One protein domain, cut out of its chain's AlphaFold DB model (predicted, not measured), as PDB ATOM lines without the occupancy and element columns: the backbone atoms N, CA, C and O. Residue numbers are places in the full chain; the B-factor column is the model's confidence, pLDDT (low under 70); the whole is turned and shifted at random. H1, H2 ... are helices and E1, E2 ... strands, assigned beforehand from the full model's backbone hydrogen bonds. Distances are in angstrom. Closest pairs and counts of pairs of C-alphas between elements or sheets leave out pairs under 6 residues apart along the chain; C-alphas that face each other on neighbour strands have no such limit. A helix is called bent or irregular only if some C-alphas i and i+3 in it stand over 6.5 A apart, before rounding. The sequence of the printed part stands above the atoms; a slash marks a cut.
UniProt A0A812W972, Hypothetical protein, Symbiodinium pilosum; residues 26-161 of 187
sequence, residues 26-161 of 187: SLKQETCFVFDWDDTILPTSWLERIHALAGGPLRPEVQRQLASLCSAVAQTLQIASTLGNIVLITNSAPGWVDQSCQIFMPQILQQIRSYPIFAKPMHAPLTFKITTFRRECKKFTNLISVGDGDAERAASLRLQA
ATOM      1  N   SER A  26     170.432 162.141 123.199       88.00
ATOM      2  CA  SER A  26     171.432 161.078 123.057       88.00
ATOM      3  C   SER A  26     170.958 159.767 123.683       88.00
ATOM      4  O   SER A  26     170.964 158.736 123.016       88.00
ATOM      5  N   LEU A  27     170.447 159.808 124.918       90.81
ATOM      6  CA  LEU A  27     169.956 158.618 125.610       90.81
ATOM      7  C   LEU A  27     168.753 158.001 124.885       90.81
ATOM      8  O   LEU A  27     168.673 156.779 124.755       90.81
ATOM      9  N   LYS A  28     167.855 158.830 124.342       92.81
ATOM     10  CA  LYS A  28     166.737 158.360 123.514       92.81
ATOM     11  C   LYS A  28     167.223 157.615 122.268       92.81
ATOM     12  O   LYS A  28     166.717 156.539 121.956       92.81
ATOM     13  N   GLN A  29     168.195 158.176 121.545       93.69
ATOM     14  CA  GLN A  29     168.740 157.568 120.325       93.69
ATOM     15  C   GLN A  29     169.448 156.237 120.599       93.69
ATOM     16  O   GLN A  29     169.390 155.332 119.769       93.69
ATOM     17  N   GLU A  30     170.058 156.100 121.773       95.00
ATOM     18  CA  GLU A  30     170.760 154.896 122.216       95.00
ATOM     19  C   GLU A  30     169.849 153.838 122.858       95.00
ATOM     20  O   GLU A  30     170.326 152.752 123.187       95.00
ATOM     21  N   THR A  31     168.554 154.127 123.037       96.06
ATOM     22  CA  THR A  31     167.597 153.237 123.711       96.06
ATOM     23  C   THR A  31     166.638 152.582 122.722       96.06
ATOM     24  O   THR A  31     166.082 153.244 121.841       96.06
ATOM     25  N   CYS A  32     166.400 151.279 122.884       96.75
ATOM     26  CA  CYS A  32     165.424 150.520 122.108       96.75
ATOM     27  C   CYS A  32     164.506 149.674 122.996       96.75
ATOM     28  O   CYS A  32     164.960 148.947 123.878       96.75
ATOM     29  N   PHE A  33     163.211 149.761 122.709       97.12
ATOM     30  CA  PHE A  33     162.150 148.918 123.226       97.12
ATOM     31  C   PHE A  33     161.779 147.878 122.172       97.12
ATOM     32  O   PHE A  33     161.433 148.224 121.038       97.12
ATOM     33  N   VAL A  34     161.838 146.610 122.557       96.81
ATOM     34  CA  VAL A  34     161.397 145.478 121.748       96.81
ATOM     35  C   VAL A  34     160.120 144.923 122.354       96.81
ATOM     36  O   VAL A  34     160.119 144.532 123.518       96.81
ATOM     37  N   PHE A  35     159.057 144.869 121.561       97.50
ATOM     38  CA  PHE A  35     157.794 144.251 121.954       97.50
ATOM     39  C   PHE A  35     157.541 142.980 121.143       97.50
ATOM     40  O   PHE A  35     157.701 142.982 119.918       97.50
ATOM     41  N   ASP A  36     157.119 141.911 121.816       96.44
ATOM     42  CA  ASP A  36     156.405 140.824 121.148       96.44
ATOM     43  C   ASP A  36     154.933 141.193 120.914       96.44
ATOM     44  O   ASP A  36     154.412 142.169 121.461       96.44
ATOM     45  N   TRP A  37     154.267 140.423 120.058       97.56
ATOM     46  CA  TRP A  37     152.866 140.607 119.722       97.56
ATOM     47  C   TRP A  37     151.957 139.625 120.460       97.56
ATOM     48  O   TRP A  37     151.145 140.047 121.284       97.56
ATOM     49  N   ASP A  38     152.092 138.339 120.156       96.38
ATOM     50  CA  ASP A  38     151.245 137.257 120.659       96.38
ATOM     51  C   ASP A  38     151.461 137.053 122.156       96.38
ATOM     52  O   ASP A  38     152.582 137.150 122.631       96.38
ATOM     53  N   ASP A  39     150.365 136.887 122.893       95.81
ATOM     54  CA  ASP A  39     150.284 136.795 124.359       95.81
ATOM     55  C   ASP A  39     151.075 137.849 125.160       95.81
ATOM     56  O   ASP A  39     151.242 137.739 126.374       95.81
ATOM     57  N   THR A  40     151.437 138.947 124.494       96.00
ATOM     58  CA  THR A  40     152.129 140.107 125.058       96.00
ATOM     59  C   THR A  40     151.316 141.384 124.844       96.00
ATOM     60  O   THR A  40     150.845 141.988 125.806       96.00
ATOM     61  N   ILE A  41     151.120 141.800 123.586       97.81
ATOM     62  CA  ILE A  41     150.247 142.931 123.228       97.81
ATOM     63  C   ILE A  41     148.829 142.425 122.952       97.81
ATOM     64  O   ILE A  41     147.857 142.998 123.443       97.81
ATOM     65  N   LEU A  42     148.707 141.355 122.163       98.25
ATOM     66  CA  LEU A  42     147.438 140.714 121.842       98.25
ATOM     67  C   LEU A  42     147.309 139.419 122.659       98.25
ATOM     68  O   LEU A  42     148.140 138.537 122.480       98.25
ATOM     69  N   PRO A  43     146.270 139.237 123.494       97.81
ATOM     70  CA  PRO A  43     146.095 138.028 124.302       97.81
ATOM     71  C   PRO A  43     145.559 136.860 123.454       97.81
ATOM     72  O   PRO A  43     144.413 136.424 123.598       97.81
ATOM     73  N   THR A  44     146.369 136.383 122.513       97.12
ATOM     74  CA  THR A  44     146.024 135.381 121.501       97.12
ATOM     75  C   THR A  44     145.574 134.051 122.084       97.12
ATOM     76  O   THR A  44     144.562 133.521 121.630       97.12
ATOM     77  N   SER A  45     146.224 133.542 123.132       96.31
ATOM     78  CA  SER A  45     145.811 132.313 123.820       96.31
ATOM     79  C   SER A  45     144.441 132.462 124.480       96.31
ATOM     80  O   SER A  45     143.632 131.529 124.489       96.31
ATOM     81  N   TRP A  46     144.126 133.645 125.018       97.44
ATOM     82  CA  TRP A  46     142.792 133.914 125.553       97.44
ATOM     83  C   TRP A  46     141.747 134.001 124.441       97.44
ATOM     84  O   TRP A  46     140.685 133.392 124.580       97.44
ATOM     85  N   LEU A  47     142.053 134.699 123.342       97.56
ATOM     86  CA  LEU A  47     141.176 134.805 122.173       97.56
ATOM     87  C   LEU A  47     140.878 133.434 121.557       97.56
ATOM     88  O   LEU A  47     139.725 133.156 121.228       97.56
ATOM     89  N   GLU A  48     141.879 132.562 121.462       96.50
ATOM     90  CA  GLU A  48     141.722 131.181 121.000       96.50
ATOM     91  C   GLU A  48     140.783 130.395 121.926       96.50
ATOM     92  O   GLU A  48     139.810 129.792 121.473       96.50
ATOM     93  N   ARG A  49     140.994 130.484 123.246       97.00
ATOM     94  CA  ARG A  49     140.165 129.797 124.252       97.00
ATOM     95  C   ARG A  49     138.696 130.221 124.228       97.00
ATOM     96  O   ARG A  49     137.830 129.431 124.590       97.00
ATOM     97  N   ILE A  50     138.399 131.459 123.832       95.81
ATOM     98  CA  ILE A  50     137.018 131.939 123.667       95.81
ATOM     99  C   ILE A  50     136.495 131.794 122.228       95.81
ATOM    100  O   ILE A  50     135.421 132.318 121.931       95.81
ATOM    101  N   HIS A  51     137.240 131.109 121.354       94.44
ATOM    102  CA  HIS A  51     136.949 130.903 119.932       94.44
ATOM    103  C   HIS A  51     136.787 132.197 119.119       94.44
ATOM    104  O   HIS A  51     136.100 132.221 118.101       94.44
ATOM    105  N   ALA A  52     137.438 133.282 119.543       95.06
ATOM    106  CA  ALA A  52     137.389 134.568 118.852       95.06
ATOM    107  C   ALA A  52     138.300 134.625 117.612       95.06
ATOM    108  O   ALA A  52     138.062 135.447 116.729       95.06
ATOM    109  N   LEU A  53     139.313 133.752 117.512       92.94
ATOM    110  CA  LEU A  53     140.197 133.677 116.337       92.94
ATOM    111  C   LEU A  53     139.547 132.976 115.131       92.94
ATOM    112  O   LEU A  53     139.979 133.185 114.001       92.94
ATOM    113  N   ALA A  54     138.473 132.206 115.344       88.94
ATOM    114  CA  ALA A  54     137.739 131.510 114.281       88.94
ATOM    115  C   ALA A  54     136.940 132.455 113.357       88.94
ATOM    116  O   ALA A  54     136.386 132.019 112.346       88.94
ATOM    117  N   GLY A  55     136.889 133.747 113.691       84.94
ATOM    118  CA  GLY A  55     136.136 134.764 112.968       84.94
ATOM    119  C   GLY A  55     134.704 134.937 113.478       84.94
ATOM    120  O   GLY A  55     134.191 134.159 114.280       84.94
ATOM    121  N   GLY A  56     134.055 136.002 113.006       88.75
ATOM    122  CA  GLY A  56     132.712 136.398 113.432       88.75
ATOM    123  C   GLY A  56     132.697 137.572 114.420       88.75
ATOM    124  O   GLY A  56     133.746 138.083 114.818       88.75
ATOM    125  N   PRO A  57     131.499 138.062 114.783       89.94
ATOM    126  CA  PRO A  57     131.365 139.215 115.658       89.94
ATOM    127  C   PRO A  57     131.780 138.876 117.092       89.94
ATOM    128  O   PRO A  57     131.315 137.904 117.689       89.94
ATOM    129  N   LEU A  58     132.619 139.729 117.675       93.88
ATOM    130  CA  LEU A  58     133.002 139.623 119.078       93.88
ATOM    131  C   LEU A  58     131.824 139.945 119.997       93.88
ATOM    132  O   LEU A  58     131.054 140.873 119.748       93.88
ATOM    133  N   ARG A  59     131.721 139.212 121.111       94.81
ATOM    134  CA  ARG A  59     130.745 139.520 122.164       94.81
ATOM    135  C   ARG A  59     130.976 140.949 122.685       94.81
ATOM    136  O   ARG A  59     132.137 141.322 122.859       94.81
ATOM    137  N   PRO A  60     129.925 141.714 123.040       96.00
ATOM    138  CA  PRO A  60     130.080 143.097 123.507       96.00
ATOM    139  C   PRO A  60     131.040 143.255 124.694       96.00
ATOM    140  O   PRO A  60     131.784 144.226 124.769       96.00
ATOM    141  N   GLU A  61     131.064 142.283 125.609       96.31
ATOM    142  CA  GLU A  61     132.004 142.292 126.735       96.31
ATOM    143  C   GLU A  61     133.463 142.158 126.278       96.31
ATOM    144  O   GLU A  61     134.320 142.912 126.725       96.31
ATOM    145  N   VAL A  62     133.735 141.268 125.321       96.31
ATOM    146  CA  VAL A  62     135.076 141.086 124.742       96.31
ATOM    147  C   VAL A  62     135.517 142.358 124.019       96.31
ATOM    148  O   VAL A  62     136.655 142.786 124.175       96.31
ATOM    149  N   GLN A  63     134.611 143.015 123.286       96.38
ATOM    150  CA  GLN A  63     134.900 144.295 122.632       96.38
ATOM    151  C   GLN A  63     135.280 145.387 123.638       96.38
ATOM    152  O   GLN A  63     136.233 146.125 123.399       96.38
ATOM    153  N   ARG A  64     134.574 145.483 124.775       97.06
ATOM    154  CA  ARG A  64     134.916 146.437 125.843       97.06
ATOM    155  C   ARG A  64     136.287 146.153 126.444       97.06
ATOM    156  O   ARG A  64     137.085 147.075 126.573       97.06
ATOM    157  N   GLN A  65     136.574 144.890 126.757       97.62
ATOM    158  CA  GLN A  65     137.871 144.477 127.301       97.62
ATOM    159  C   GLN A  65     139.015 144.801 126.334       97.62
ATOM    160  O   GLN A  65     140.017 145.388 126.740       97.62
ATOM    161  N   LEU A  66     138.837 144.505 125.042       97.69
ATOM    162  CA  LEU A  66     139.817 144.842 124.011       97.69
ATOM    163  C   LEU A  66     139.963 146.355 123.814       97.69
ATOM    164  O   LEU A  66     141.075 146.824 123.602       97.69
ATOM    165  N   ALA A  67     138.893 147.142 123.939       97.00
ATOM    166  CA  ALA A  67     138.984 148.602 123.874       97.00
ATOM    167  C   ALA A  67     139.784 149.185 125.055       97.00
ATOM    168  O   ALA A  67     140.620 150.069 124.857       97.00
ATOM    169  N   SER A  68     139.579 148.668 126.272       97.62
ATOM    170  CA  SER A  68     140.392 149.033 127.438       97.62
ATOM    171  C   SER A  68     141.858 148.642 127.247       97.62
ATOM    172  O   SER A  68     142.742 149.462 127.501       97.62
ATOM    173  N   LEU A  69     142.116 147.438 126.727       98.06
ATOM    174  CA  LEU A  69     143.461 146.988 126.369       98.06
ATOM    175  C   LEU A  69     144.107 147.916 125.331       98.06
ATOM    176  O   LEU A  69     145.238 148.346 125.530       98.06
ATOM    177  N   CYS A  70     143.386 148.296 124.272       97.94
ATOM    178  CA  CYS A  70     143.879 149.228 123.256       97.94
ATOM    179  C   CYS A  70     144.325 150.556 123.867       97.94
ATOM    180  O   CYS A  70     145.371 151.074 123.491       97.94
ATOM    181  N   SER A  71     143.552 151.104 124.810       98.00
ATOM    182  CA  SER A  71     143.909 152.353 125.490       98.00
ATOM    183  C   SER A  71     145.207 152.214 126.289       98.00
ATOM    184  O   SER A  71     146.074 153.085 126.209       98.00
ATOM    185  N   ALA A  72     145.369 151.105 127.017       98.25
ATOM    186  CA  ALA A  72     146.591 150.827 127.764       98.25
ATOM    187  C   ALA A  72     147.796 150.656 126.824       98.25
ATOM    188  O   ALA A  72     148.804 151.334 126.995       98.25
ATOM    189  N   VAL A  73     147.664 149.831 125.780       98.31
ATOM    190  CA  VAL A  73     148.720 149.595 124.783       98.31
ATOM    191  C   VAL A  73     149.117 150.893 124.078       98.31
ATOM    192  O   VAL A  73     150.307 151.177 123.954       98.31
ATOM    193  N   ALA A  74     148.146 151.712 123.659       98.38
ATOM    194  CA  ALA A  74     148.409 152.987 122.994       98.38
ATOM    195  C   ALA A  74     149.257 153.916 123.869       98.38
ATOM    196  O   ALA A  74     150.263 154.457 123.403       98.38
ATOM    197  N   GLN A  75     148.881 154.053 125.146       98.25
ATOM    198  CA  GLN A  75     149.610 154.859 126.124       98.25
ATOM    199  C   GLN A  75     151.010 154.300 126.382       98.25
ATOM    200  O   GLN A  75     151.981 155.056 126.355       98.25
ATOM    201  N   THR A  76     151.146 152.985 126.566       98.19
ATOM    202  CA  THR A  76     152.447 152.333 126.760       98.19
ATOM    203  C   THR A  76     153.382 152.583 125.579       98.19
ATOM    204  O   THR A  76     154.517 153.014 125.778       98.19
ATOM    205  N   LEU A  77     152.912 152.372 124.346       98.12
ATOM    206  CA  LEU A  77     153.703 152.597 123.134       98.12
ATOM    207  C   LEU A  77     154.015 154.084 122.927       98.12
ATOM    208  O   LEU A  77     155.118 154.433 122.511       98.12
ATOM    209  N   GLN A  78     153.082 154.979 123.261       97.56
ATOM    210  CA  GLN A  78     153.319 156.418 123.202       97.56
ATOM    211  C   GLN A  78     154.442 156.820 124.162       97.56
ATOM    212  O   GLN A  78     155.396 157.463 123.727       97.56
ATOM    213  N   ILE A  79     154.380 156.393 125.424       97.56
ATOM    214  CA  ILE A  79     155.425 156.661 126.420       97.56
ATOM    215  C   ILE A  79     156.757 156.044 125.978       97.56
ATOM    216  O   ILE A  79     157.763 156.743 125.921       97.56
ATOM    217  N   ALA A  80     156.787 154.774 125.571       97.25
ATOM    218  CA  ALA A  80     158.015 154.135 125.093       97.25
ATOM    219  C   ALA A  80     158.648 154.901 123.910       97.25
ATOM    220  O   ALA A  80     159.868 155.051 123.847       97.25
ATOM    221  N   SER A  81     157.829 155.474 123.018       96.38
ATOM    222  CA  SER A  81     158.300 156.261 121.870       96.38
ATOM    223  C   SER A  81     158.890 157.622 122.255       96.38
ATOM    224  O   SER A  81     159.691 158.192 121.502       96.38
ATOM    225  N   THR A  82     158.535 158.174 123.423       96.25
ATOM    226  CA  THR A  82     159.192 159.383 123.941       96.25
ATOM    227  C   THR A  82     160.564 159.052 124.521       96.25
ATOM    228  O   THR A  82     161.475 159.866 124.380       96.25
ATOM    229  N   LEU A  83     160.728 157.844 125.068       96.56
ATOM    230  CA  LEU A  83     161.933 157.377 125.757       96.56
ATOM    231  C   LEU A  83     162.962 156.704 124.837       96.56
ATOM    232  O   LEU A  83     164.146 156.697 125.162       96.56
ATOM    233  N   GLY A  84     162.551 156.149 123.694       96.50
ATOM    234  CA  GLY A  84     163.464 155.436 122.802       96.50
ATOM    235  C   GLY A  84     162.861 155.032 121.462       96.50
ATOM    236  O   GLY A  84     161.811 155.518 121.040       96.50
ATOM    237  N   ASN A  85     163.563 154.135 120.778       97.44
ATOM    238  CA  ASN A  85     163.136 153.525 119.523       97.44
ATOM    239  C   ASN A  85     162.249 152.315 119.819       97.44
ATOM    240  O   ASN A  85     162.574 151.539 120.709       97.44
ATOM    241  N   ILE A  86     161.181 152.111 119.054       98.12
ATOM    242  CA  ILE A  86     160.304 150.942 119.202       98.12
ATOM    243  C   ILE A  86     160.512 150.004 118.020       98.12
ATOM    244  O   ILE A  86     160.578 150.456 116.878       98.12
ATOM    245  N   VAL A  87     160.588 148.706 118.299       98.00
ATOM    246  CA  VAL A  87     160.568 147.634 117.304       98.00
ATOM    247  C   VAL A  87     159.647 146.518 117.789       98.00
ATOM    248  O   VAL A  87     159.674 146.153 118.963       98.00
ATOM    249  N   LEU A  88     158.863 145.942 116.879       98.25
ATOM    250  CA  LEU A  88     158.115 144.716 117.138       98.25
ATOM    251  C   LEU A  88     158.868 143.528 116.536       98.25
ATOM    252  O   LEU A  88     159.221 143.548 115.354       98.25
ATOM    253  N   ILE A  89     159.102 142.480 117.325       97.00
ATOM    254  CA  ILE A  89     159.699 141.227 116.845       97.00
ATOM    255  C   ILE A  89     158.831 140.074 117.329       97.00
ATOM    256  O   ILE A  89     158.773 139.820 118.525       97.00
ATOM    257  N   THR A  90     158.224 139.336 116.400       96.06
ATOM    258  CA  THR A  90     157.324 138.217 116.712       96.06
ATOM    259  C   THR A  90     157.704 136.956 115.940       96.06
ATOM    260  O   THR A  90     158.230 137.006 114.823       96.06
ATOM    261  N   ASN A  91     157.433 135.798 116.546       95.75
ATOM    262  CA  ASN A  91     157.538 134.499 115.882       95.75
ATOM    263  C   ASN A  91     156.327 134.160 114.998       95.75
ATOM    264  O   ASN A  91     156.343 133.119 114.334       95.75
ATOM    265  N   SER A  92     155.316 135.021 114.958       95.69
ATOM    266  CA  SER A  92     154.165 134.864 114.081       95.69
ATOM    267  C   SER A  92     154.495 135.111 112.616       95.69
ATOM    268  O   SER A  92     155.516 135.710 112.266       95.69
ATOM    269  N   ALA A  93     153.620 134.608 111.748       96.62
ATOM    270  CA  ALA A  93     153.784 134.716 110.308       96.62
ATOM    271  C   ALA A  93     153.698 136.181 109.829       96.62
ATOM    272  O   ALA A  93     152.993 136.996 110.435       96.62
ATOM    273  N   PRO A  94     154.365 136.542 108.716       97.69
ATOM    274  CA  PRO A  94     154.230 137.870 108.128       97.69
ATOM    275  C   PRO A  94     152.768 138.195 107.811       97.69
ATOM    276  O   PRO A  94     152.039 137.356 107.287       97.69
ATOM    277  N   GLY A  95     152.345 139.417 108.136       97.06
ATOM    278  CA  GLY A  95     150.960 139.874 107.984       97.06
ATOM    279  C   GLY A  95     150.066 139.629 109.204       97.06
ATOM    280  O   GLY A  95     149.079 140.342 109.355       97.06
ATOM    281  N   TRP A  96     150.432 138.718 110.115       97.81
ATOM    282  CA  TRP A  96     149.607 138.399 111.286       97.81
ATOM    283  C   TRP A  96     149.365 139.600 112.208       97.81
ATOM    284  O   TRP A  96     148.228 139.854 112.596       97.81
ATOM    285  N   VAL A  97     150.411 140.375 112.520       98.44
ATOM    286  CA  VAL A  97     150.307 141.570 113.380       98.44
ATOM    287  C   VAL A  97     149.292 142.564 112.815       98.44
ATOM    288  O   VAL A  97     148.412 143.027 113.529       98.44
ATOM    289  N   ASP A  98     149.376 142.847 111.515       97.88
ATOM    290  CA  ASP A  98     148.500 143.808 110.845       97.88
ATOM    291  C   ASP A  98     147.037 143.339 110.839       97.88
ATOM    292  O   ASP A  98     146.141 144.061 111.275       97.88
ATOM    293  N   GLN A  99     146.817 142.090 110.419       97.75
ATOM    294  CA  GLN A  99     145.490 141.483 110.322       97.75
ATOM    295  C   GLN A  99     144.819 141.374 111.692       97.75
ATOM    296  O   GLN A  99     143.676 141.793 111.871       97.75
ATOM    297  N   SER A 100     145.535 140.839 112.680       98.06
ATOM    298  CA  SER A 100     145.000 140.680 114.031       98.06
ATOM    299  C   SER A 100     144.776 142.035 114.713       98.06
ATOM    300  O   SER A 100     143.746 142.223 115.359       98.06
ATOM    301  N   CYS A 101     145.648 143.026 114.500       98.25
ATOM    302  CA  CYS A 101     145.416 144.385 114.986       98.25
ATOM    303  C   CYS A 101     144.162 145.002 114.354       98.25
ATOM    304  O   CYS A 101     143.370 145.615 115.060       98.25
ATOM    305  N   GLN A 102     143.936 144.816 113.051       97.19
ATOM    306  CA  GLN A 102     142.740 145.327 112.381       97.19
ATOM    307  C   GLN A 102     141.446 144.721 112.949       97.19
ATOM    308  O   GLN A 102     140.438 145.420 113.049       97.19
ATOM    309  N   ILE A 103     141.475 143.441 113.321       96.19
ATOM    310  CA  ILE A 103     140.305 142.721 113.838       96.19
ATOM    311  C   ILE A 103     140.048 143.056 115.312       96.19
ATOM    312  O   ILE A 103     138.918 143.364 115.687       96.19
ATOM    313  N   PHE A 104     141.081 142.977 116.153       97.75
ATOM    314  CA  PHE A 104     140.927 142.998 117.610       97.75
ATOM    315  C   PHE A 104     141.266 144.346 118.243       97.75
ATOM    316  O   PHE A 104     140.755 144.651 119.318       97.75
ATOM    317  N   MET A 105     142.124 145.146 117.605       97.56
ATOM    318  CA  MET A 105     142.659 146.391 118.168       97.56
ATOM    319  C   MET A 105     142.741 147.529 117.129       97.56
ATOM    320  O   MET A 105     143.799 148.143 116.948       97.56
ATOM    321  N   PRO A 106     141.651 147.834 116.396       96.75
ATOM    322  CA  PRO A 106     141.701 148.758 115.261       96.75
ATOM    323  C   PRO A 106     142.122 150.183 115.650       96.75
ATOM    324  O   PRO A 106     142.676 150.901 114.819       96.75
ATOM    325  N   GLN A 107     141.903 150.593 116.905       97.44
ATOM    326  CA  GLN A 107     142.252 151.926 117.404       97.44
ATOM    327  C   GLN A 107     143.762 152.204 117.371       97.44
ATOM    328  O   GLN A 107     144.155 153.359 117.222       97.44
ATOM    329  N   ILE A 108     144.605 151.172 117.487       98.12
ATOM    330  CA  ILE A 108     146.070 151.322 117.514       98.12
ATOM    331  C   ILE A 108     146.737 150.945 116.190       98.12
ATOM    332  O   ILE A 108     147.953 151.056 116.065       98.12
ATOM    333  N   LEU A 109     145.971 150.543 115.168       98.12
ATOM    334  CA  LEU A 109     146.514 150.018 113.911       98.12
ATOM    335  C   LEU A 109     147.508 150.973 113.236       98.12
ATOM    336  O   LEU A 109     148.574 150.550 112.790       98.12
ATOM    337  N   GLN A 110     147.188 152.269 113.179       98.12
ATOM    338  CA  GLN A 110     148.083 153.266 112.579       98.12
ATOM    339  C   GLN A 110     149.364 153.455 113.394       98.12
ATOM    340  O   GLN A 110     150.442 153.602 112.824       98.12
ATOM    341  N   GLN A 111     149.257 153.400 114.723       97.88
ATOM    342  CA  GLN A 111     150.411 153.478 115.610       97.88
ATOM    343  C   GLN A 111     151.318 152.257 115.420       97.88
ATOM    344  O   GLN A 111     152.516 152.422 115.217       97.88
ATOM    345  N   ILE A 112     150.758 151.046 115.385       98.31
ATOM    346  CA  ILE A 112     151.517 149.809 115.153       98.31
ATOM    347  C   ILE A 112     152.244 149.838 113.805       98.31
ATOM    348  O   ILE A 112     153.433 149.532 113.744       98.31
ATOM    349  N   ARG A 113     151.573 150.285 112.737       97.69
ATOM    350  CA  ARG A 113     152.174 150.427 111.397       97.69
ATOM    351  C   ARG A 113     153.301 151.456 111.324       97.69
ATOM    352  O   ARG A 113     154.086 151.415 110.380       97.69
ATOM    353  N   SER A 114     153.386 152.375 112.286       98.00
ATOM    354  CA  SER A 114     154.464 153.367 112.338       98.00
ATOM    355  C   SER A 114     155.794 152.795 112.843       98.00
ATOM    356  O   SER A 114     156.832 153.441 112.693       98.00
ATOM    357  N   TYR A 115     155.783 151.587 113.415       98.06
ATOM    358  CA  TYR A 115     156.972 150.936 113.952       98.06
ATOM    359  C   TYR A 115     157.504 149.850 113.004       98.06
ATOM    360  O   TYR A 115     156.729 149.204 112.298       98.06
ATOM    361  N   PRO A 116     158.824 149.588 112.995       98.12
ATOM    362  CA  PRO A 116     159.380 148.416 112.332       98.12
ATOM    363  C   PRO A 116     158.828 147.123 112.944       98.12
ATOM    364  O   PRO A 116     158.889 146.934 114.159       98.12
ATOM    365  N   ILE A 117     158.337 146.219 112.093       98.12
ATOM    366  CA  ILE A 117     157.796 144.914 112.490       98.12
ATOM    367  C   ILE A 117     158.606 143.813 111.810       98.12
ATOM    368  O   ILE A 117     158.671 143.737 110.582       98.12
ATOM    369  N   PHE A 118     159.181 142.920 112.609       97.88
ATOM    370  CA  PHE A 118     159.906 141.747 112.141       97.88
ATOM    371  C   PHE A 118     159.162 140.472 112.545       97.88
ATOM    372  O   PHE A 118     159.318 139.958 113.652       97.88
ATOM    373  N   ALA A 119     158.357 139.962 111.616       97.31
ATOM    374  CA  ALA A 119     157.651 138.691 111.739       97.31
ATOM    375  C   ALA A 119     158.492 137.536 111.175       97.31
ATOM    376  O   ALA A 119     159.278 137.741 110.245       97.31
ATOM    377  N   LYS A 120     158.319 136.323 111.706       96.56
ATOM    378  CA  LYS A 120     159.101 135.143 111.318       96.56
ATOM    379  C   LYS A 120     158.666 134.614 109.950       96.56
ATOM    380  O   LYS A 120     157.557 134.093 109.831       96.56
ATOM    381  N   PRO A 121     159.534 134.644 108.920       96.19
ATOM    382  CA  PRO A 121     159.238 134.007 107.641       96.19
ATOM    383  C   PRO A 121     158.978 132.506 107.811       96.19
ATOM    384  O   PRO A 121     159.607 131.865 108.651       96.19
ATOM    385  N   MET A 122     158.119 131.918 106.971       92.19
ATOM    386  CA  MET A 122     157.711 130.507 107.102       92.19
ATOM    387  C   MET A 122     158.889 129.520 107.168       92.19
ATOM    388  O   MET A 122     158.841 128.554 107.923       92.19
ATOM    389  N   HIS A 123     159.957 129.778 106.412       93.44
ATOM    390  CA  HIS A 123     161.138 128.909 106.338       93.44
ATOM    391  C   HIS A 123     162.256 129.296 107.315       93.44
ATOM    392  O   HIS A 123     163.338 128.710 107.279       93.44
ATOM    393  N   ALA A 124     162.042 130.305 108.160       92.31
ATOM    394  CA  ALA A 124     163.051 130.727 109.114       92.31
ATOM    395  C   ALA A 124     163.120 129.751 110.305       92.31
ATOM    396  O   ALA A 124     162.088 129.247 110.761       92.31
ATOM    397  N   PRO A 125     164.325 129.491 110.842       93.19
ATOM    398  CA  PRO A 125     164.494 128.599 111.983       93.19
ATOM    399  C   PRO A 125     163.829 129.168 113.243       93.19
ATOM    400  O   PRO A 125     163.584 130.369 113.347       93.19
ATOM    401  N   LEU A 126     163.627 128.323 114.260       86.88
ATOM    402  CA  LEU A 126     163.127 128.745 115.580       86.88
ATOM    403  C   LEU A 126     164.012 129.821 116.236       86.88
ATOM    404  O   LEU A 126     163.549 130.610 117.054       86.88
ATOM    405  N   THR A 127     165.282 129.901 115.834       89.31
ATOM    406  CA  THR A 127     166.221 130.933 116.285       89.31
ATOM    407  C   THR A 127     165.979 132.306 115.655       89.31
ATOM    408  O   THR A 127     166.692 133.240 116.014       89.31
ATOM    409  N   PHE A 128     165.016 132.450 114.734       92.00
ATOM    410  CA  PHE A 128     164.712 133.699 114.026       92.00
ATOM    411  C   PHE A 128     164.590 134.894 114.967       92.00
ATOM    412  O   PHE A 128     165.209 135.927 114.727       92.00
ATOM    413  N   LYS A 129     163.810 134.756 116.045       90.12
ATOM    414  CA  LYS A 129     163.572 135.863 116.974       90.12
ATOM    415  C   LYS A 129     164.885 136.319 117.600       90.12
ATOM    416  O   LYS A 129     165.213 137.491 117.517       90.12
ATOM    417  N   ILE A 130     165.705 135.383 118.085       88.75
ATOM    418  CA  ILE A 130     167.025 135.662 118.678       88.75
ATOM    419  C   ILE A 130     167.980 136.310 117.664       88.75
ATOM    420  O   ILE A 130     168.697 137.255 118.000       88.75
ATOM    421  N   THR A 131     168.034 135.809 116.426       91.06
ATOM    422  CA  THR A 131     168.944 136.350 115.405       91.06
ATOM    423  C   THR A 131     168.515 137.735 114.937       91.06
ATOM    424  O   THR A 131     169.367 138.612 114.797       91.06
ATOM    425  N   THR A 132     167.214 137.955 114.751       94.12
ATOM    426  CA  THR A 132     166.631 139.262 114.424       94.12
ATOM    427  C   THR A 132     166.859 140.250 115.555       94.12
ATOM    428  O   THR A 132     167.378 141.332 115.306       94.12
ATOM    429  N   PHE A 133     166.596 139.842 116.795       91.75
ATOM    430  CA  PHE A 133     166.861 140.644 117.982       91.75
ATOM    431  C   PHE A 133     168.314 141.135 117.979       91.75
ATOM    432  O   PHE A 133     168.578 142.334 118.027       91.75
ATOM    433  N   ARG A 134     169.285 140.227 117.816       90.38
ATOM    434  CA  ARG A 134     170.699 140.616 117.738       90.38
ATOM    435  C   ARG A 134     170.980 141.562 116.568       90.38
ATOM    436  O   ARG A 134     171.731 142.517 116.728       90.38
ATOM    437  N   ARG A 135     170.434 141.291 115.382       94.44
ATOM    438  CA  ARG A 135     170.708 142.078 114.170       94.44
ATOM    439  C   ARG A 135     170.204 143.514 114.293       94.44
ATOM    440  O   ARG A 135     170.953 144.429 113.954       94.44
ATOM    441  N   GLU A 136     168.975 143.686 114.768       94.94
ATOM    442  CA  GLU A 136     168.288 144.981 114.814       94.94
ATOM    443  C   GLU A 136     168.684 145.804 116.040       94.94
ATOM    444  O   GLU A 136     168.790 147.030 115.957       94.94
ATOM    445  N   CYS A 137     168.966 145.136 117.162       93.25
ATOM    446  CA  CYS A 137     169.177 145.814 118.434       93.25
ATOM    447  C   CYS A 137     170.649 146.080 118.778       93.25
ATOM    448  O   CYS A 137     170.914 146.916 119.633       93.25
ATOM    449  N   LYS A 138     171.622 145.449 118.098       92.69
ATOM    450  CA  LYS A 138     173.069 145.591 118.406       92.69
ATOM    451  C   LYS A 138     173.618 147.023 118.391       92.69
ATOM    452  O   LYS A 138     174.731 147.243 118.852       92.69
ATOM    453  N   LYS A 139     172.910 147.957 117.754       92.62
ATOM    454  CA  LYS A 139     173.319 149.362 117.615       92.62
ATOM    455  C   LYS A 139     172.918 150.228 118.812       92.62
ATOM    456  O   LYS A 139     173.352 151.368 118.882       92.62
ATOM    457  N   PHE A 140     172.065 149.708 119.692       93.19
ATOM    458  CA  PHE A 140     171.571 150.419 120.863       93.19
ATOM    459  C   PHE A 140     172.370 150.020 122.098       93.19
ATOM    460  O   PHE A 140     172.729 148.855 122.264       93.19
ATOM    461  N   THR A 141     172.623 150.996 122.961       91.62
ATOM    462  CA  THR A 141     173.313 150.802 124.240       91.62
ATOM    463  C   THR A 141     172.349 150.269 125.293       91.62
ATOM    464  O   THR A 141     172.710 149.400 126.083       91.62
ATOM    465  N   ASN A 142     171.106 150.762 125.278       92.44
ATOM    466  CA  ASN A 142     170.076 150.396 126.241       92.44
ATOM    467  C   ASN A 142     168.960 149.634 125.541       92.44
ATOM    468  O   ASN A 142     168.441 150.056 124.506       92.44
ATOM    469  N   LEU A 143     168.573 148.514 126.134       92.12
ATOM    470  CA  LEU A 143     167.598 147.613 125.559       92.12
ATOM    471  C   LEU A 143     166.586 147.196 126.615       92.12
ATOM    472  O   LEU A 143     166.955 146.669 127.664       92.12
ATOM    473  N   ILE A 144     165.316 147.379 126.287       93.50
ATOM    474  CA  ILE A 144     164.186 146.914 127.074       93.50
ATOM    475  C   ILE A 144     163.403 145.956 126.184       93.50
ATOM    476  O   ILE A 144     162.981 146.332 125.095       93.50
ATOM    477  N   SER A 145     163.220 144.717 126.629       92.88
ATOM    478  CA  SER A 145     162.403 143.729 125.923       92.88
ATOM    479  C   SER A 145     161.165 143.410 126.745       92.88
ATOM    480  O   SER A 145     161.280 143.158 127.943       92.88
ATOM    481  N   VAL A 146     160.005 143.375 126.097       93.75
ATOM    482  CA  VAL A 146     158.718 143.000 126.689       93.75
ATOM    483  C   VAL A 146     158.132 141.859 125.861       93.75
ATOM    484  O   VAL A 146     157.915 142.020 124.661       93.75
ATOM    485  N   GLY A 147     157.922 140.709 126.497       91.44
ATOM    486  CA  GLY A 147     157.408 139.496 125.866       91.44
ATOM    487  C   GLY A 147     157.080 138.417 126.897       91.44
ATOM    488  O   GLY A 147     157.604 138.466 128.013       91.44
ATOM    489  N   ASP A 148     156.229 137.461 126.535       88.00
ATOM    490  CA  ASP A 148     155.800 136.337 127.378       88.00
ATOM    491  C   ASP A 148     156.718 135.102 127.266       88.00
ATOM    492  O   ASP A 148     156.652 134.197 128.099       88.00
ATOM    493  N   GLY A 149     157.613 135.068 126.271       79.00
ATOM    494  CA  GLY A 149     158.472 133.923 125.971       79.00
ATOM    495  C   GLY A 149     159.902 133.954 126.540       79.00
ATOM    496  O   GLY A 149     160.508 134.988 126.831       79.00
ATOM    497  N   ASP A 150     160.520 132.768 126.609       68.12
ATOM    498  CA  ASP A 150     161.934 132.593 126.990       68.12
ATOM    499  C   ASP A 150     162.926 133.178 125.964       68.12
ATOM    500  O   ASP A 150     164.093 133.441 126.281       68.12
ATOM    501  N   ALA A 151     162.496 133.369 124.713       60.34
ATOM    502  CA  ALA A 151     163.361 133.832 123.630       60.34
ATOM    503  C   ALA A 151     163.842 135.274 123.861       60.34
ATOM    504  O   ALA A 151     165.001 135.587 123.585       60.34
ATOM    505  N   GLU A 152     162.977 136.124 124.403       60.69
ATOM    506  CA  GLU A 152     163.218 137.518 124.767       60.69
ATOM    507  C   GLU A 152     164.248 137.618 125.885       60.69
ATOM    508  O   GLU A 152     165.229 138.368 125.794       60.69
ATOM    509  N   ARG A 153     164.067 136.786 126.914       66.00
ATOM    510  CA  ARG A 153     164.997 136.663 128.034       66.00
ATOM    511  C   ARG A 153     166.371 136.202 127.550       66.00
ATOM    512  O   ARG A 153     167.384 136.826 127.867       66.00
ATOM    513  N   ALA A 154     166.422 135.150 126.734       61.69
ATOM    514  CA  ALA A 154     167.673 134.623 126.193       61.69
ATOM    515  C   ALA A 154     168.377 135.610 125.245       61.69
ATOM    516  O   ALA A 154     169.610 135.681 125.235       61.69
ATOM    517  N   ALA A 155     167.626 136.368 124.442       59.66
ATOM    518  CA  ALA A 155     168.176 137.368 123.533       59.66
ATOM    519  C   ALA A 155     168.790 138.554 124.292       59.66
ATOM    520  O   ALA A 155     169.918 138.945 123.985       59.66
ATOM    521  N   SER A 156     168.100 139.052 125.322       60.19
ATOM    522  CA  SER A 156     168.568 140.166 126.155       60.19
ATOM    523  C   SER A 156     169.855 139.810 126.910       60.19
ATOM    524  O   SER A 156     170.829 140.561 126.869       60.19
ATOM    525  N   LEU A 157     169.924 138.613 127.506       59.81
ATOM    526  CA  LEU A 157     171.119 138.132 128.215       59.81
ATOM    527  C   LEU A 157     172.329 137.946 127.282       59.81
ATOM    528  O   LEU A 157     173.464 138.245 127.648       59.81
ATOM    529  N   ARG A 158     172.105 137.479 126.048       59.16
ATOM    530  CA  ARG A 158     173.177 137.240 125.064       59.16
ATOM    531  C   ARG A 158     173.695 138.505 124.383       59.16
ATOM    532  O   ARG A 158     174.711 138.419 123.696       59.16
ATOM    533  N   LEU A 159     173.009 139.639 124.525       58.28
ATOM    534  CA  LEU A 159     173.505 140.941 124.075       58.28
ATOM    535  C   LEU A 159     174.437 141.599 125.098       58.28
ATOM    536  O   LEU A 159     175.303 142.370 124.702       58.28
ATOM    537  N   GLN A 160     174.305 141.251 126.381       51.47
ATOM    538  CA  GLN A 160     175.210 141.705 127.443       51.47
ATOM    539  C   GLN A 160     176.476 140.850 127.575       51.47
ATOM    540  O   GLN A 160     177.433 141.271 128.223       51.47
ATOM    541  N   ALA A 161     176.504 139.658 126.969       45.94
ATOM    542  CA  ALA A 161     177.715 138.854 126.914       45.94
ATOM    543  C   ALA A 161     178.806 139.659 126.184       45.94
ATOM    544  O   ALA A 161     178.579 140.055 125.034       45.94
TER     545      ALA A 161
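This is residues 26 to 161 of the 187 residues of the protein "Hypothetical protein" of Symbiodinium pilosum (UniProt A0A812W972). A small parallel sheet of four strands has H6 and H7 over one face, while the long helix H3 reaches the sheet with its last turns and runs away from it along the domain's length. Beyond the sheet, the helical hairpin of H4 and H5 packs on H3 through H5, and H2 lies clear of the sheet. The 136 printed residues include seven named helices and four named strands in the order H1 E1 H2 H3 E2 H4 H5 E3 H6 E4 H7, a mixed class. The sheet's order is E3 E2 E1 E4. The whole is compact, with a radius of gyration of the C-alphas of 15.3 A and spans of 46 by 34 by 21 A.

Inner strand E2, residues 85 to 90, is parallel to inner strand E1, residues 31 to 35, with N 33 and O 85 at 2.8 A. Edge strand E3, residues 117 to 119, is parallel to E2, with N 118 and O 88 at 2.8 A; edge strand E4, residues 142 to 146, is parallel to E1, with N 34 and O 144 at 2.8 A. H6, residues 128 to 137, runs along the strands over E2 and, only just, with 3 C-alphas, E1, at a height over the sheet of 8.3 A. H7, residues 150 to 160, is on the same face at a height of 9.6 A, giving two layers, a sheet with helices on one face. H6 and H7 touch, closest at the C-alphas of Ile 130 and Ala 155, 5.3 A. H3, residues 60 to 83, only grazes the sheet with residues 77 to 83. With residues 67 to 74 alone it touches H5, residues 106 to 113, closest at the C-alphas of Ala 74 and Ile 108, 6.2 A, at a shallow tilt of 29 degrees. H4, residues 96 to 104, forms a hairpin with H5, their closest C-alphas, Cys 101 and Leu 109, 5.8 A apart. H2, residues 44 to 49, touches no helix. E1, H2 H3, E2 and E2, H4 H5, E3 are strand-helix-strand units, parallel neighbour strands with helices between; their crossovers are right-handed, as is that of the split unit E3, H6, E4, with E2 and E1 between its strands. Every O i to N i+4 pair is within hydrogen-bond range in H2, H3, H4 and H6, against 6 of 7 in H7 and 2 of 4 in H5.

H1, residues 26 to 29, begins at C-alpha 26, (171.432, 161.078, 123.057). H3 measures 35.0 A, E2 16.6 A and H7 16.1 A, ending at C-alpha 160, (175.210, 141.705, 127.443). H5 is irregular: C-alphas 107 and 110 are 7.7 A apart.

The two C-alphas farthest apart, Pro 60 and Ala 161, are 47.9 A apart. The printed part has no cut and no long link. Its mean pLDDT is 92.2; residues 150 to 161 are under 70.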